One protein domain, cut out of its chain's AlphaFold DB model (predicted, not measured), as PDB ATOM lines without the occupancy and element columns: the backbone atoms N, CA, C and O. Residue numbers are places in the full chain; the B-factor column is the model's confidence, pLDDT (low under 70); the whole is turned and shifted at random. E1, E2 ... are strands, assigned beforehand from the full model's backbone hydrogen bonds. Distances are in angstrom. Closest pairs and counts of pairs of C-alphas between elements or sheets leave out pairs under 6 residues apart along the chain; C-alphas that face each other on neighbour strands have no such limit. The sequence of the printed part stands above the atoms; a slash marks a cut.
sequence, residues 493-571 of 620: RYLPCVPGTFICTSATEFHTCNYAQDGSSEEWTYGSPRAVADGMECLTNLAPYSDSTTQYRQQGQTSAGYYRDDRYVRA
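This is residues 493 to 571 of the 620 residues of an uncharacterized protein of Hortaea werneckii (UniProt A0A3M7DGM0). Little regular structure is seen here: a three-stranded antiparallel meander, E1 E2 E3, each strand beside the one before, packs through E1 beside a bent two-stranded ribbon. The ribbon has E4 and E7 at one end, E5 and E6 at the other. The 79 printed residues hold seven strands in order E1 to E7, under half of the residues, and no named helix: all strand, compact, radius of gyration of the C-alphas 12.8 A, spans 35 by 30 by 21 A.

Start at E1, residues 502 to 506, in a hairpin with E2, residues 509 to 515; N 503 and O 511 are 2.9 A apart. E2 makes a hairpin with E3, residues 524 to 526; N 525 and O 514 are 2.8 A apart. Next, E4, residues 536 to 539, is antiparallel to E7, residues 567 to 570; N 537 and O 569 are 2.8 A apart. E5, residues 542 to 544, and E6, residues 562 to 564, are a hairpin; N 543 and O 563 are 2.9 A apart. The closest C-alphas of E1 and E4, Cys 504 and Cys 538, are 5.7 A apart.

Find C-alpha 502 at (15.524, -75.991, 89.751); E1 runs 11.8 A, E2 19.7 A. E7 ends at C-alpha 570, (4.783, -87.067, 90.755).

The farthest C-alphas, Ser 520 and Ala 571, are 37.9 A apart. The printed part has no cut; the link E5 to E6 is long. Residues 516 to 522 and 548 are under pLDDT 70.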
ATOM      1  N   ARG A 493      21.798 -68.059  79.992       91.38
ATOM      2  CA  ARG A 493      20.676 -67.170  79.641       91.38
ATOM      3  C   ARG A 493      19.582 -67.069  80.715       91.38
ATOM      4  O   ARG A 493      18.717 -66.203  80.592       91.38
ATOM      5  N   TYR A 494      19.585 -67.964  81.703       91.94
ATOM      6  CA  TYR A 494      18.726 -67.967  82.892       91.94
ATOM      7  C   TYR A 494      19.520 -67.580  84.154       91.94
ATOM      8  O   TYR A 494      19.149 -67.966  85.262       91.94
ATOM      9  N   LEU A 495      20.612 -66.824  84.019       90.12
ATOM     10  CA  LEU A 495      21.335 -66.246  85.153       90.12
ATOM     11  C   LEU A 495      21.003 -64.748  85.347       90.12
ATOM     12  O   LEU A 495      20.503 -64.101  84.418       90.12
ATOM     13  N   PRO A 496      21.231 -64.190  86.552       89.81
ATOM     14  CA  PRO A 496      21.527 -64.918  87.790       89.81
ATOM     15  C   PRO A 496      20.299 -65.713  88.257       89.81
ATOM     16  O   PRO A 496      19.173 -65.218  88.207       89.81
ATOM     17  N   CYS A 497      20.517 -66.954  88.685       88.12
ATOM     18  CA  CYS A 497      19.467 -67.806  89.232       88.12
ATOM     19  C   CYS A 497      19.299 -67.583  90.745       88.12
ATOM     20  O   CYS A 497      20.180 -67.030  91.407       88.12
ATOM     21  N   VAL A 498      18.150 -67.987  91.293       87.00
ATOM     22  CA  VAL A 498      17.882 -67.924  92.738       87.00
ATOM     23  C   VAL A 498      18.450 -69.194  93.400       87.00
ATOM     24  O   VAL A 498      18.195 -70.288  92.894       87.00
ATOM     25  N   PRO A 499      19.224 -69.092  94.500       84.94
ATOM     26  CA  PRO A 499      19.887 -70.235  95.130       84.94
ATOM     27  C   PRO A 499      18.956 -71.413  95.426       84.94
ATOM     28  O   PRO A 499      17.872 -71.237  95.979       84.94
ATOM     29  N   GLY A 500      19.397 -72.624  95.080       79.25
ATOM     30  CA  GLY A 500      18.677 -73.866  95.365       79.25
ATOM     31  C   GLY A 500      17.485 -74.170  94.453       79.25
ATOM     32  O   GLY A 500      16.955 -75.276  94.544       79.25
ATOM     33  N   THR A 501      17.073 -73.264  93.556       88.06
ATOM     34  CA  THR A 501      15.949 -73.536  92.643       88.06
ATOM     35  C   THR A 501      16.347 -74.456  91.492       88.06
ATOM     36  O   THR A 501      17.527 -74.613  91.152       88.06
ATOM     37  N   PHE A 502      15.342 -75.072  90.868       88.75
ATOM     38  CA  PHE A 502      15.524 -75.991  89.751       88.75
ATOM     39  C   PHE A 502      15.147 -75.351  88.414       88.75
ATOM     40  O   PHE A 502      14.286 -74.468  88.341       88.75
ATOM     41  N   ILE A 503      15.772 -75.840  87.345       94.50
ATOM     42  CA  ILE A 503      15.339 -75.600  85.971       94.50
ATOM     43  C   ILE A 503      15.307 -76.924  85.193       94.50
ATOM     44  O   ILE A 503      16.308 -77.638  85.122       94.50
ATOM     45  N   CYS A 504      14.156 -77.278  84.627       95.38
ATOM     46  CA  CYS A 504      13.980 -78.492  83.835       95.38
ATOM     47  C   CYS A 504      14.424 -78.259  82.388       95.38
ATOM     48  O   CYS A 504      13.928 -77.346  81.714       95.38
ATOM     49  N   THR A 505      15.283 -79.138  81.879       95.12
ATOM     50  CA  THR A 505      15.619 -79.258  80.450       95.12
ATOM     51  C   THR A 505      14.693 -80.238  79.728       95.12
ATOM     52  O   THR A 505      14.469 -80.112  78.526       95.12
ATOM     53  N   SER A 506      14.081 -81.172  80.461       93.25
ATOM     54  CA  SER A 506      12.987 -82.025  79.984       93.25
ATOM     55  C   SER A 506      12.102 -82.483  81.152       93.25
ATOM     56  O   SER A 506      12.381 -82.157  82.303       93.25
ATOM     57  N   ALA A 507      11.057 -83.270  80.882       87.19
ATOM     58  CA  ALA A 507      10.253 -83.891  81.940       87.19
ATOM     59  C   ALA A 507      11.077 -84.839  82.839       87.19
ATOM     60  O   ALA A 507      10.709 -85.064  83.986       87.19
ATOM     61  N   THR A 508      12.202 -85.372  82.345       89.12
ATOM     62  CA  THR A 508      13.045 -86.351  83.051       89.12
ATOM     63  C   THR A 508      14.459 -85.851  83.365       89.12
ATOM     64  O   THR A 508      15.283 -86.625  83.853       89.12
ATOM     65  N   GLU A 509      14.762 -84.569  83.130       93.44
ATOM     66  CA  GLU A 509      16.087 -83.982  83.368       93.44
ATOM     67  C   GLU A 509      15.988 -82.539  83.883       93.44
ATOM     68  O   GLU A 509      15.223 -81.721  83.360       93.44
ATOM     69  N   PHE A 510      16.786 -82.225  84.907       94.25
ATOM     70  CA  PHE A 510      16.827 -80.912  85.542       94.25
ATOM     71  C   PHE A 510      18.232 -80.513  85.997       94.25
ATOM     72  O   PHE A 510      19.108 -81.349  86.214       94.25
ATOM     73  N   HIS A 511      18.431 -79.214  86.193       93.50
ATOM     74  CA  HIS A 511      19.627 -78.630  86.790       93.50
ATOM     75  C   HIS A 511      19.240 -77.830  88.039       93.50
ATOM     76  O   HIS A 511      18.128 -77.312  88.137       93.50
ATOM     77  N   THR A 512      20.167 -77.694  88.986       90.25
ATOM     78  CA  THR A 512      19.970 -76.926  90.229       90.25
ATOM     79  C   THR A 512      20.880 -75.700  90.234       90.25
ATOM     80  O   THR A 512      22.070 -75.825  89.923       90.25
ATOM     81  N   CYS A 513      20.339 -74.544  90.623       88.25
ATOM     82  CA  CYS A 513      21.095 -73.315  90.853       88.25
ATOM     83  C   CYS A 513      21.997 -73.466  92.089       88.25
ATOM     84  O   CYS A 513      21.509 -73.583  93.214       88.25
ATOM     85  N   ASN A 514      23.313 -73.476  91.881       80.75
ATOM     86  CA  ASN A 514      24.326 -73.672  92.916       80.75
ATOM     87  C   ASN A 514      25.458 -72.646  92.784       80.75
ATOM     88  O   ASN A 514      25.629 -72.001  91.752       80.75
ATOM     89  N   TYR A 515      26.261 -72.528  93.835       78.44
ATOM     90  CA  TYR A 515      27.491 -71.743  93.819       78.44
ATOM     91  C   TYR A 515      28.510 -72.332  92.824       78.44
ATOM     92  O   TYR A 515      28.601 -73.558  92.693       78.44
ATOM     93  N   ALA A 516      29.284 -71.484  92.141       69.25
ATOM     94  CA  ALA A 516      30.332 -71.916  91.214       69.25
ATOM     95  C   ALA A 516      31.363 -72.843  91.901       69.25
ATOM     96  O   ALA A 516      32.079 -72.449  92.821       69.25
ATOM     97  N   GLN A 517      31.448 -74.102  91.454       59.25
ATOM     98  CA  GLN A 517      32.265 -75.138  92.113       59.25
ATOM     99  C   GLN A 517      33.783 -74.993  91.899       59.25
ATOM    100  O   GLN A 517      34.554 -75.787  92.436       59.25
ATOM    101  N   ASP A 518      34.228 -73.999  91.131       59.78
ATOM    102  CA  ASP A 518      35.647 -73.682  90.952       59.78
ATOM    103  C   ASP A 518      36.221 -72.816  92.091       59.78
ATOM    104  O   ASP A 518      37.439 -72.676  92.201       59.78
ATOM    105  N   GLY A 519      35.355 -72.240  92.937       56.16
ATOM    106  CA  GLY A 519      35.736 -71.334  94.019       56.16
ATOM    107  C   GLY A 519      36.341 -70.004  93.548       56.16
ATOM    108  O   GLY A 519      36.976 -69.326  94.354       56.16
ATOM    109  N   SER A 520      36.189 -69.634  92.269       51.50
ATOM    110  CA  SER A 520      36.822 -68.435  91.691       51.50
ATOM    111  C   SER A 520      35.930 -67.188  91.701       51.50
ATOM    112  O   SER A 520      36.427 -66.073  91.523       51.50
ATOM    113  N   SER A 521      34.624 -67.360  91.929       57.19
ATOM    114  CA  SER A 521      33.615 -66.299  91.889       57.19
ATOM    115  C   SER A 521      32.537 -66.485  92.962       57.19
ATOM    116  O   SER A 521      32.335 -67.585  93.473       57.19
ATOM    117  N   GLU A 522      31.819 -65.405  93.283       63.69
ATOM    118  CA  GLU A 522      30.598 -65.427  94.113       63.69
ATOM    119  C   GLU A 522      29.326 -65.604  93.256       63.69
ATOM    120  O   GLU A 522      28.238 -65.151  93.618       63.69
ATOM    121  N   GLU A 523      29.465 -66.202  92.068       70.56
ATOM    122  CA  GLU A 523      28.412 -66.257  91.057       70.56
ATOM    123  C   GLU A 523      27.638 -67.585  91.098       70.56
ATOM    124  O   GLU A 523      28.185 -68.673  91.305       70.56
ATOM    125  N   TRP A 524      26.321 -67.478  90.925       82.75
ATOM    126  CA  TRP A 524      25.400 -68.611  90.937       82.75
ATOM    127  C   TRP A 524      25.249 -69.160  89.524       82.75
ATOM    128  O   TRP A 524      25.013 -68.409  88.582       82.75
ATOM    129  N   THR A 525      25.380 -70.476  89.392       87.56
ATOM    130  CA  THR A 525      25.459 -71.202  88.120       87.56
ATOM    131  C   THR A 525      24.554 -72.430  88.154       87.56
ATOM    132  O   THR A 525      24.219 -72.952  89.222       87.56
ATOM    133  N   TYR A 526      24.155 -72.930  86.986       89.25
ATOM    134  CA  TYR A 526      23.468 -74.215  86.903       89.25
ATOM    135  C   TYR A 526      24.488 -75.357  86.877       89.25
ATOM    136  O   TYR A 526      25.330 -75.433  85.986       89.25
ATOM    137  N   GLY A 527      24.407 -76.250  87.868       84.25
ATOM    138  CA  GLY A 527      25.283 -77.424  87.950       84.25
ATOM    139  C   GLY A 527      25.008 -78.464  86.855       84.25
ATOM    140  O   GLY A 527      24.124 -78.289  86.018       84.25
ATOM    141  N   SER A 528      25.736 -79.583  86.884       85.19
ATOM    142  CA  SER A 528      25.528 -80.722  85.974       85.19
ATOM    143  C   SER A 528      24.067 -81.209  85.939       85.19
ATOM    144  O   SER A 528      23.401 -81.163  86.980       85.19
ATOM    145  N   PRO A 529      23.581 -81.724  84.790       90.50
ATOM    146  CA  PRO A 529      22.232 -82.276  84.678       90.50
ATOM    147  C   PRO A 529      22.027 -83.449  85.638       90.50
ATOM    148  O   PRO A 529      22.942 -84.233  85.913       90.50
ATOM    149  N   ARG A 530      20.798 -83.577  86.130       88.25
ATOM    150  CA  ARG A 530      20.325 -84.648  87.006       88.25
ATOM    151  C   ARG A 530      19.102 -85.293  86.374       88.25
ATOM    152  O   ARG A 530      18.180 -84.595  85.954       88.25
ATOM    153  N   ALA A 531      19.089 -86.622  86.336       89.38
ATOM    154  CA  ALA A 531      17.892 -87.367  85.982       89.38
ATOM    155  C   ALA A 531      16.831 -87.218  87.082       89.38
ATOM    156  O   ALA A 531      17.156 -87.160  88.271       89.38
ATOM    157  N   VAL A 532      15.567 -87.182  86.676       85.94
ATOM    158  CA  VAL A 532      14.419 -87.345  87.571       85.94
ATOM    159  C   VAL A 532      14.255 -88.831  87.914       85.94
ATOM    160  O   VAL A 532      14.527 -89.694  87.080       85.94
ATOM    161  N   ALA A 533      13.851 -89.131  89.148       77.56
ATOM    162  CA  ALA A 533      13.620 -90.496  89.618       77.56
ATOM    163  C   ALA A 533      12.335 -91.113  89.036       77.56
ATOM    164  O   ALA A 533      11.387 -90.403  88.698       77.56
ATOM    165  N   ASP A 534      12.288 -92.445  88.978       77.75
ATOM    166  CA  ASP A 534      11.145 -93.191  88.445       77.75
ATOM    167  C   ASP A 534       9.826 -92.810  89.148       77.75
ATOM    168  O   ASP A 534       9.746 -92.740  90.376       77.75
ATOM    169  N   GLY A 535       8.776 -92.556  88.359       71.56
ATOM    170  CA  GLY A 535       7.462 -92.119  88.855       71.56
ATOM    171  C   GLY A 535       7.337 -90.617  89.159       71.56
ATOM    172  O   GLY A 535       6.253 -90.171  89.541       71.56
ATOM    173  N   MET A 536       8.397 -89.830  88.963       82.00
ATOM    174  CA  MET A 536       8.403 -88.369  89.108       82.00
ATOM    175  C   MET A 536       8.614 -87.678  87.747       82.00
ATOM    176  O   MET A 536       9.096 -88.292  86.796       82.00
ATOM    177  N   GLU A 537       8.283 -86.389  87.649       85.62
ATOM    178  CA  GLU A 537       8.661 -85.521  86.527       85.62
ATOM    179  C   GLU A 537       9.116 -84.128  87.001       85.62
ATOM    180  O   GLU A 537       8.796 -83.680  88.106       85.62
ATOM    181  N   CYS A 538       9.848 -83.421  86.140       90.19
ATOM    182  CA  CYS A 538      10.220 -82.027  86.347       90.19
ATOM    183  C   CYS A 538       9.211 -81.088  85.659       90.19
ATOM    184  O   CYS A 538       9.161 -80.958  84.431       90.19
ATOM    185  N   LEU A 539       8.409 -80.405  86.473       86.38
ATOM    186  CA  LEU A 539       7.323 -79.520  86.076       86.38
ATOM    187  C   LEU A 539       7.784 -78.052  86.076       86.38
ATOM    188  O   LEU A 539       7.788 -77.366  87.097       86.38
ATOM    189  N   THR A 540       8.161 -77.562  84.898       90.75
ATOM    190  CA  THR A 540       8.587 -76.169  84.668       90.75
ATOM    191  C   THR A 540       7.599 -75.132  85.215       90.75
ATOM    192  O   THR A 540       6.398 -75.257  84.993       90.75
ATOM    193  N   ASN A 541       8.083 -74.090  85.899       89.62
ATOM    194  CA  ASN A 541       7.253 -73.141  86.649       89.62
ATOM    195  C   ASN A 541       7.899 -71.737  86.749       89.62
ATOM    196  O   ASN A 541       9.107 -71.570  86.578       89.62
ATOM    197  N   LEU A 542       7.087 -70.708  87.022       89.94
ATOM    198  CA  LEU A 542       7.547 -69.352  87.336       89.94
ATOM    199  C   LEU A 542       7.123 -68.966  88.757       89.94
ATOM    200  O   LEU A 542       5.936 -68.771  89.015       89.94
ATOM    201  N   ALA A 543       8.086 -68.786  89.661       85.88
ATOM    202  CA  ALA A 543       7.832 -68.152  90.952       85.88
ATOM    203  C   ALA A 543       7.950 -66.622  90.823       85.88
ATOM    204  O   ALA A 543       8.837 -66.142  90.113       85.88
ATOM    205  N   PRO A 544       7.076 -65.836  91.477       89.69
ATOM    206  CA  PRO A 544       7.253 -64.392  91.578       89.69
ATOM    207  C   PRO A 544       8.396 -64.057  92.545       89.69
ATOM    208  O   PRO A 544       8.580 -64.741  93.553       89.69
ATOM    209  N   TYR A 545       9.116 -62.963  92.292       82.38
ATOM    210  CA  TYR A 545       9.996 -62.386  93.309       82.38
ATOM    211  C   TYR A 545       9.177 -61.874  94.505       82.38
ATOM    212  O   TYR A 545       8.091 -61.311  94.360       82.38
ATOM    213  N   SER A 546       9.734 -62.076  95.691       80.50
ATOM    214  CA  SER A 546       9.155 -61.834  97.015       80.50
ATOM    215  C   SER A 546      10.180 -61.137  97.912       80.50
ATOM    216  O   SER A 546      11.361 -61.103  97.573       80.50
ATOM    217  N   ASP A 547       9.785 -60.645  99.087       73.44
ATOM    218  CA  ASP A 547      10.694 -59.920  99.996       73.44
ATOM    219  C   ASP A 547      11.938 -60.734 100.432       73.44
ATOM    220  O   ASP A 547      12.956 -60.157 100.807       73.44
ATOM    221  N   SER A 548      11.893 -62.073 100.349       68.81
ATOM    222  CA  SER A 548      13.036 -62.970 100.599       68.81
ATOM    223  C   SER A 548      13.916 -63.242  99.369       68.81
ATOM    224  O   SER A 548      14.992 -63.825  99.497       68.81
ATOM    225  N   THR A 549      13.486 -62.834  98.172       72.25
ATOM    226  CA  THR A 549      14.182 -63.078  96.895       72.25
ATOM    227  C   THR A 549      14.469 -61.809  96.088       72.25
ATOM    228  O   THR A 549      15.292 -61.858  95.179       72.25
ATOM    229  N   THR A 550      13.916 -60.645  96.451       72.25
ATOM    230  CA  THR A 550      14.215 -59.327  95.843       72.25
ATOM    231  C   THR A 550      15.682 -58.895  95.940       72.25
ATOM    232  O   THR A 550      16.093 -57.952  95.269       72.25
ATOM    233  N   GLN A 551      16.480 -59.573  96.769       75.38
ATOM    234  CA  GLN A 551      17.937 -59.417  96.834       75.38
ATOM    235  C   GLN A 551      18.670 -59.989  95.605       75.38
ATOM    236  O   GLN A 551      19.790 -59.573  95.306       75.38
ATOM    237  N   TYR A 552      18.045 -60.909  94.866       80.19
ATOM    238  CA  TYR A 552      18.565 -61.441  93.608       80.19
ATOM    239  C   TYR A 552      18.093 -60.574  92.433       80.19
ATOM    240  O   TYR A 552      16.972 -60.066  92.418       80.19
ATOM    241  N   ARG A 553      18.952 -60.384  91.423       85.12
ATOM    242  CA  ARG A 553      18.583 -59.612  90.222       85.12
ATOM    243  C   ARG A 553      17.573 -60.406  89.389       85.12
ATOM    244  O   ARG A 553      17.596 -61.633  89.421       85.12
ATOM    245  N   GLN A 554      16.765 -59.704  88.591       90.06
ATOM    246  CA  GLN A 554      15.862 -60.315  87.610       90.06
ATOM    247  C   GLN A 554      16.609 -61.327  86.727       90.06
ATOM    248  O   GLN A 554      17.555 -60.965  86.026       90.06
ATOM    249  N   GLN A 555      16.142 -62.571  86.741       88.94
ATOM    250  CA  GLN A 555      16.681 -63.663  85.946       88.94
ATOM    251  C   GLN A 555      16.444 -63.435  84.444       88.94
ATOM    252  O   GLN A 555      15.393 -62.931  84.036       88.94
ATOM    253  N   GLY A 556      17.394 -63.844  83.599       84.88
ATOM    254  CA  GLY A 556      17.200 -63.869  82.149       84.88
ATOM    255  C   GLY A 556      16.120 -64.864  81.679       84.88
ATOM    256  O   GLY A 556      15.736 -65.790  82.393       84.88
ATOM    257  N   GLN A 557      15.604 -64.647  80.461       88.81
ATOM    258  CA  GLN A 557      14.610 -65.501  79.776       88.81
ATOM    259  C   GLN A 557      13.334 -65.834  80.588       88.81
ATOM    260  O   GLN A 557      12.681 -66.854  80.355       88.81
ATOM    261  N   THR A 558      12.946 -64.948  81.507       87.94
ATOM    262  CA  THR A 558      11.705 -65.011  82.294       87.94
ATOM    263  C   THR A 558      10.950 -63.680  82.231       87.94
ATOM    264  O   THR A 558      11.486 -62.660  81.790       87.94
ATOM    265  N   SER A 559       9.674 -63.691  82.623       88.12
ATOM    266  CA  SER A 559       8.861 -62.475  82.735       88.12
ATOM    267  C   SER A 559       9.377 -61.582  83.865       88.12
ATOM    268  O   SER A 559       9.718 -62.078  84.935       88.12
ATOM    269  N   ALA A 560       9.379 -60.262  83.661       90.06
ATOM    270  CA  ALA A 560       9.779 -59.317  84.701       90.06
ATOM    271  C   ALA A 560       8.920 -59.485  85.970       90.06
ATOM    272  O   ALA A 560       7.692 -59.506  85.888       90.06
ATOM    273  N   GLY A 561       9.571 -59.606  87.128       86.44
ATOM    274  CA  GLY A 561       8.929 -59.935  88.403       86.44
ATOM    275  C   GLY A 561       8.856 -61.435  88.716       86.44
ATOM    276  O   GLY A 561       8.351 -61.780  89.779       86.44
ATOM    277  N   TYR A 562       9.392 -62.312  87.858       89.31
ATOM    278  CA  TYR A 562       9.397 -63.768  88.041       89.31
ATOM    279  C   TYR A 562      10.770 -64.398  87.761       89.31
ATOM    280  O   TYR A 562      11.574 -63.840  87.017       89.31
ATOM    281  N   TYR A 563      11.001 -65.593  88.307       92.31
ATOM    282  CA  TYR A 563      12.162 -66.452  88.053       92.31
ATOM    283  C   TYR A 563      11.746 -67.930  87.907       92.31
ATOM    284  O   TYR A 563      10.626 -68.315  88.248       92.31
ATOM    285  N   ARG A 564      12.645 -68.767  87.377       92.25
ATOM    286  CA  ARG A 564      12.485 -70.223  87.271       92.25
ATOM    287  C   ARG A 564      12.678 -70.870  88.636       92.25
ATOM    288  O   ARG A 564      13.767 -70.852  89.215       92.25
ATOM    289  N   ASP A 565      11.585 -71.447  89.105       90.88
ATOM    290  CA  ASP A 565      11.494 -72.260  90.308       90.88
ATOM    291  C   ASP A 565      10.695 -73.506  89.943       90.88
ATOM    292  O   ASP A 565       9.528 -73.673  90.314       90.88
ATOM    293  N   ASP A 566      11.299 -74.298  89.059       92.44
ATOM    294  CA  ASP A 566      10.655 -75.460  88.475       92.44
ATOM    295  C   ASP A 566      10.416 -76.526  89.555       92.44
ATOM    296  O   ASP A 566      11.226 -76.724  90.462       92.44
ATOM    297  N   ARG A 567       9.262 -77.192  89.495       84.88
ATOM    298  CA  ARG A 567       8.814 -78.136  90.523       84.88
ATOM    299  C   ARG A 567       9.256 -79.556  90.185       84.88
ATOM    300  O   ARG A 567       9.327 -79.939  89.025       84.88
ATOM    301  N   TYR A 568       9.503 -80.348  91.218       79.38
ATOM    302  CA  TYR A 568       9.789 -81.775  91.113       79.38
ATOM    303  C   TYR A 568       8.586 -82.522  91.697       79.38
ATOM    304  O   TYR A 568       8.351 -82.457  92.903       79.38
ATOM    305  N   VAL A 569       7.766 -83.135  90.842       78.31
ATOM    306  CA  VAL A 569       6.413 -83.621  91.183       78.31
ATOM    307  C   VAL A 569       6.242 -85.092  90.807       78.31
ATOM    308  O   VAL A 569       7.056 -85.634  90.064       78.31
ATOM    309  N   ARG A 570       5.187 -85.757  91.297       74.88
ATOM    310  CA  ARG A 570       4.783 -87.067  90.755       74.88
ATOM    311  C   ARG A 570       4.432 -86.901  89.274       74.88
ATOM    312  O   ARG A 570       3.771 -85.927  88.923       74.88
ATOM    313  N   ALA A 571       4.870 -87.837  88.436       73.06
ATOM    314  CA  ALA A 571       4.587 -87.809  87.005       73.06
ATOM    315  C   ALA A 571       3.071 -87.794  86.737       73.06
ATOM    316  O   ALA A 571       2.321 -88.520  87.394       73.06
TER     317      ALA A 571